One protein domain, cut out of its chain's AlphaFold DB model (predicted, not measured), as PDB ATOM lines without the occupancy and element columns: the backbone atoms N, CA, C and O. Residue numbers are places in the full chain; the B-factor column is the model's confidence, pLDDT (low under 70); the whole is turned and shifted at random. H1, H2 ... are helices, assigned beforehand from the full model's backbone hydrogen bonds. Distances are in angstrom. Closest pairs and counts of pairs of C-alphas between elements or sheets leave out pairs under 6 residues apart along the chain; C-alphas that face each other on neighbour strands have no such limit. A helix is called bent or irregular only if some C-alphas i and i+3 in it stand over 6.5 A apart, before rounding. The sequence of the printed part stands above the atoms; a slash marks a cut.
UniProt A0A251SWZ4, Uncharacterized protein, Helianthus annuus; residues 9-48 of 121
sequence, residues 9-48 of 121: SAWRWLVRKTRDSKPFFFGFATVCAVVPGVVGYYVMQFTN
ATOM      1  N   SER A   9     293.381 102.264 360.028       85.00
ATOM      2  CA  SER A   9     292.053 101.882 360.526       85.00
ATOM      3  C   SER A   9     292.116 101.424 361.987       85.00
ATOM      4  O   SER A   9     291.253 101.789 362.783       85.00
ATOM      5  N   ALA A  10     293.182 100.710 362.360       86.06
ATOM      6  CA  ALA A  10     293.436 100.261 363.725       86.06
ATOM      7  C   ALA A  10     293.643 101.434 364.695       86.06
ATOM      8  O   ALA A  10     293.083 101.428 365.790       86.06
ATOM      9  N   TRP A  11     294.373 102.477 364.283       85.62
ATOM     10  CA  TRP A  11     294.566 103.679 365.102       85.62
ATOM     11  C   TRP A  11     293.247 104.411 365.358       85.62
ATOM     12  O   TRP A  11     292.927 104.754 366.496       85.62
ATOM     13  N   ARG A  12     292.430 104.585 364.311       88.25
ATOM     14  CA  ARG A  12     291.085 105.169 364.437       88.25
ATOM     15  C   ARG A  12     290.186 104.346 365.354       88.25
ATOM     16  O   ARG A  12     289.476 104.921 366.175       88.25
ATOM     17  N   TRP A  13     290.222 103.021 365.230       89.44
ATOM     18  CA  TRP A  13     289.461 102.120 366.093       89.44
ATOM     19  C   TRP A  13     289.895 102.230 367.557       89.44
ATOM     20  O   TRP A  13     289.042 102.382 368.429       89.44
ATOM     21  N   LEU A  14     291.205 102.234 367.815       88.12
ATOM     22  CA  LEU A  14     291.765 102.333 369.161       88.12
ATOM     23  C   LEU A  14     291.378 103.656 369.823       88.12
ATOM     24  O   LEU A  14     290.849 103.641 370.929       88.12
ATOM     25  N   VAL A  15     291.546 104.783 369.123       87.44
ATOM     26  CA  VAL A  15     291.158 106.111 369.629       87.44
ATOM     27  C   VAL A  15     289.650 106.203 369.870       87.44
ATOM     28  O   VAL A  15     289.201 106.788 370.853       87.44
ATOM     29  N   ARG A  16     288.838 105.608 368.991       88.06
ATOM     30  CA  ARG A  16     287.382 105.595 369.165       88.06
ATOM     31  C   ARG A  16     286.980 104.753 370.378       88.06
ATOM     32  O   ARG A  16     286.155 105.190 371.170       88.06
ATOM     33  N   LYS A  17     287.621 103.600 370.592       89.19
ATOM     34  CA  LYS A  17     287.389 102.750 371.769       89.19
ATOM     35  C   LYS A  17     287.860 103.376 373.080       89.19
ATOM     36  O   LYS A  17     287.141 103.256 374.068       89.19
ATOM     37  N   THR A  18     289.005 104.060 373.103       89.00
ATOM     38  CA  THR A  18     289.469 104.792 374.294       89.00
ATOM     39  C   THR A  18     288.606 106.011 374.602       89.00
ATOM     40  O   THR A  18     288.393 106.318 375.768       89.00
ATOM     41  N   ARG A  19     288.045 106.678 373.589       88.44
ATOM     42  CA  ARG A  19     287.106 107.788 373.800       88.44
ATOM     43  C   ARG A  19     285.740 107.318 374.302       88.44
ATOM     44  O   ARG A  19     285.178 107.924 375.208       88.44
ATOM     45  N   ASP A  20     285.204 106.260 373.701       92.25
ATOM     46  CA  ASP A  20     283.818 105.844 373.929       92.25
ATOM     47  C   ASP A  20     283.673 104.948 375.186       92.25
ATOM     48  O   ASP A  20     282.564 104.753 375.680       92.25
ATOM     49  N   SER A  21     284.773 104.414 375.743       92.06
ATOM     50  CA  SER A  21     284.761 103.551 376.934       92.06
ATOM     51  C   SER A  21     285.790 103.972 377.988       92.06
ATOM     52  O   SER A  21     286.997 103.772 377.834       92.06
ATOM     53  N   LYS A  22     285.292 104.477 379.124       88.62
ATOM     54  CA  LYS A  22     286.097 104.815 380.310       88.62
ATOM     55  C   LYS A  22     286.908 103.634 380.873       88.62
ATOM     56  O   LYS A  22     288.101 103.822 381.093       88.62
ATOM     57  N   PRO A  23     286.341 102.428 381.097       92.00
ATOM     58  CA  PRO A  23     287.130 101.318 381.637       92.00
ATOM     59  C   PRO A  23     288.231 100.865 380.669       92.00
ATOM     60  O   PRO A  23     289.338 100.557 381.107       92.00
ATOM     61  N   PHE A  24     287.971 100.894 379.356       92.25
ATOM     62  CA  PHE A  24     288.990 100.584 378.354       92.25
ATOM     63  C   PHE A  24     290.122 101.620 378.350       92.25
ATOM     64  O   PHE A  24     291.289 101.242 378.299       92.25
ATOM     65  N   PHE A  25     289.794 102.913 378.458       92.38
ATOM     66  CA  PHE A  25     290.789 103.980 378.566       92.38
ATOM     67  C   PHE A  25     291.716 103.787 379.766       92.38
ATOM     68  O   PHE A  25     292.933 103.818 379.597       92.38
ATOM     69  N   PHE A  26     291.153 103.553 380.955       95.19
ATOM     70  CA  PHE A  26     291.965 103.357 382.154       95.19
ATOM     71  C   PHE A  26     292.852 102.122 382.030       95.19
ATOM     72  O   PHE A  26     294.050 102.244 382.251       95.19
ATOM     73  N   GLY A  27     292.314 100.982 381.581       95.56
ATOM     74  CA  GLY A  27     293.115  99.774 381.361       95.56
ATOM     75  C   GLY A  27     294.254  99.991 380.360       95.56
ATOM     76  O   GLY A  27     295.399  99.638 380.640       95.56
ATOM     77  N   PHE A  28     293.969 100.640 379.228       92.50
ATOM     78  CA  PHE A  28     294.984 100.984 378.229       92.50
ATOM     79  C   PHE A  28     296.062 101.913 378.805       92.50
ATOM     80  O   PHE A  28     297.251 101.660 378.628       92.50
ATOM     81  N   ALA A  29     295.666 102.952 379.545       93.38
ATOM     82  CA  ALA A  29     296.597 103.871 380.192       93.38
ATOM     83  C   ALA A  29     297.476 103.164 381.237       93.38
ATOM     84  O   ALA A  29     298.681 103.406 381.284       93.38
ATOM     85  N   THR A  30     296.904 102.253 382.035       96.19
ATOM     86  CA  THR A  30     297.665 101.471 383.021       96.19
ATOM     87  C   THR A  30     298.708 100.595 382.338       96.19
ATOM     88  O   THR A  30     299.867 100.601 382.743       96.19
ATOM     89  N   VAL A  31     298.341  99.897 381.259       96.56
ATOM     90  CA  VAL A  31     299.286  99.074 380.485       96.56
ATOM     91  C   VAL A  31     300.415  99.932 379.909       96.56
ATOM     92  O   VAL A  31     301.585  99.579 380.055       96.56
ATOM     93  N   CYS A  32     300.083 101.086 379.326       93.50
ATOM     94  CA  CYS A  32     301.065 102.023 378.779       93.50
ATOM     95  C   CYS A  32     302.005 102.620 379.834       93.50
ATOM     96  O   CYS A  32     303.096 103.041 379.475       93.50
ATOM     97  N   ALA A  33     301.620 102.664 381.111       94.81
ATOM     98  CA  ALA A  33     302.509 103.090 382.191       94.81
ATOM     99  C   ALA A  33     303.367 101.929 382.721       94.81
ATOM    100  O   ALA A  33     304.575 102.073 382.911       94.81
ATOM    101  N   VAL A  34     302.753 100.761 382.932       97.19
ATOM    102  CA  VAL A  34     303.410  99.599 383.544       97.19
ATOM    103  C   VAL A  34     304.454  98.995 382.611       97.19
ATOM    104  O   VAL A  34     305.573  98.732 383.046       97.19
ATOM    105  N   VAL A  35     304.125  98.796 381.330       97.06
ATOM    106  CA  VAL A  35     305.025  98.113 380.387       97.06
ATOM    107  C   VAL A  35     306.355  98.864 380.223       97.06
ATOM    108  O   VAL A  35     307.396  98.238 380.431       97.06
ATOM    109  N   PRO A  36     306.385 100.183 379.945       96.12
ATOM    110  CA  PRO A  36     307.645 100.920 379.884       96.12
ATOM    111  C   PRO A  36     308.394 100.948 381.216       96.12
ATOM    112  O   PRO A  36     309.619 100.879 381.210       96.12
ATOM    113  N   GLY A  37     307.688 101.005 382.353       94.88
ATOM    114  CA  GLY A  37     308.315 100.964 383.677       94.88
ATOM    115  C   GLY A  37     309.057  99.650 383.932       94.88
ATOM    116  O   GLY A  37     310.207  99.659 384.367       94.88
ATOM    117  N   VAL A  38     308.433  98.522 383.590       96.38
ATOM    118  CA  VAL A  38     309.041  97.190 383.707       96.38
ATOM    119  C   VAL A  38     310.232  97.047 382.760       96.38
ATOM    120  O   VAL A  38     311.305  96.629 383.186       96.38
ATOM    121  N   VAL A  39     310.075  97.435 381.491       96.06
ATOM    122  CA  VAL A  39     311.175  97.399 380.513       96.06
ATOM    123  C   VAL A  39     312.341  98.272 380.979       96.06
ATOM    124  O   VAL A  39     313.480  97.814 380.979       96.06
ATOM    125  N   GLY A  40     312.065  99.492 381.442       93.12
ATOM    126  CA  GLY A  40     313.074 100.397 381.988       93.12
ATOM    127  C   GLY A  40     313.803  99.802 383.193       93.12
ATOM    128  O   GLY A  40     315.028  99.859 383.246       93.12
ATOM    129  N   TYR A  41     313.076  99.161 384.112       91.50
ATOM    130  CA  TYR A  41     313.673  98.470 385.254       91.50
ATOM    131  C   TYR A  41     314.634  97.359 384.816       91.50
ATOM    132  O   TYR A  41     315.768  97.320 385.284       91.50
ATOM    133  N   TYR A  42     314.230  96.494 383.881       92.25
ATOM    134  CA  TYR A  42     315.105  95.426 383.385       92.25
ATOM    135  C   TYR A  42     316.317  95.962 382.622       92.25
ATOM    136  O   TYR A  42     317.420  95.453 382.805       92.25
ATOM    137  N   VAL A  43     316.142  97.012 381.815       92.56
ATOM    138  CA  VAL A  43     317.264  97.682 381.142       92.56
ATOM    139  C   VAL A  43     318.232  98.247 382.175       92.56
ATOM    140  O   VAL A  43     319.433  98.029 382.050       92.56
ATOM    141  N   MET A  44     317.739  98.914 383.223       86.62
ATOM    142  CA  MET A  44     318.589  99.408 384.310       86.62
ATOM    143  C   MET A  44     319.299  98.257 385.020       86.62
ATOM    144  O   MET A  44     320.493  98.356 385.240       86.62
ATOM    145  N   GLN A  45     318.624  97.148 385.322       83.38
ATOM    146  CA  GLN A  45     319.266  95.983 385.946       83.38
ATOM    147  C   GLN A  45     320.364  95.378 385.064       83.38
ATOM    148  O   GLN A  45     321.419  95.009 385.565       83.38
ATOM    149  N   PHE A  46     320.146  95.309 383.750       84.12
ATOM    150  CA  PHE A  46     321.118  94.739 382.820       84.12
ATOM    151  C   PHE A  46     322.297  95.678 382.522       84.12
ATOM    152  O   PHE A  46     323.417  95.222 382.318       84.12
ATOM    153  N   THR A  47     322.052  96.989 382.473       82.06
ATOM    154  CA  THR A  47     323.067  97.995 382.109       82.06
ATOM    155  C   THR A  47     323.772  98.619 383.311       82.06
ATOM    156  O   THR A  47     324.812  99.255 383.145       82.06
ATOM    157  N   ASN A  48     323.244  98.451 384.524       71.00
ATOM    158  CA  ASN A  48     323.881  98.946 385.734       71.00
ATOM    159  C   ASN A  48     325.108  98.089 386.065       71.00
ATOM    160  O   ASN A  48     325.003  96.954 386.517       71.00
TER     161      ASN A  48
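This is residues 9 to 48 of the 121 residues of an uncharacterized protein of Helianthus annuus (UniProt A0A251SWZ4). One long helix, H2, makes the long arm of an L, and a shorter helix, H1, makes the short arm, meeting H2 in a corner near residue 21. The far part of the long arm, residues 30 to 48, sticks out with nothing beside it. The 40 printed residues hold two named helices, H1 then H2, and no named strand; the class is all helix. The whole is extended, with a radius of gyration of the C-alphas of 14.2 A, and flat, spanning 42 by 21 by 7 A.

Find C-alpha 22 at (286.097, 104.815, 380.310); from there H2, residues 22 to 47, runs 37.6 A to C-alpha 47 at (323.067, 97.995, 382.109). H2 is neither bent nor irregular, but only just: C-alphas 33 and 36 are 6.0 A apart. Go back to C-alpha 9 at (292.053, 101.882, 360.526), where H1, residues 9 to 20, begins; it is 16.2 A long.

H2 and H1 touch only at the corner by their tight link, H2 with residues 24 to 28 alone and H1 with residues 17 to 19 alone. Look at Thr 18 and Phe 25, whose C-alphas are the closest of the two helices, 4.5 A apart. The helices run opposite ways at a steep tilt of 64 degrees. In H1 every O i to N i+4 pair is within hydrogen-bond range; in H2, 21 of 22 are.

The two C-alphas farthest apart, those of Asp 20 and Asn 48, are 42.3 A apart. The printed part has no cut, and its one link between helices is tight. The mean pLDDT of the printed part is 90.7, and no printed residue is under 70.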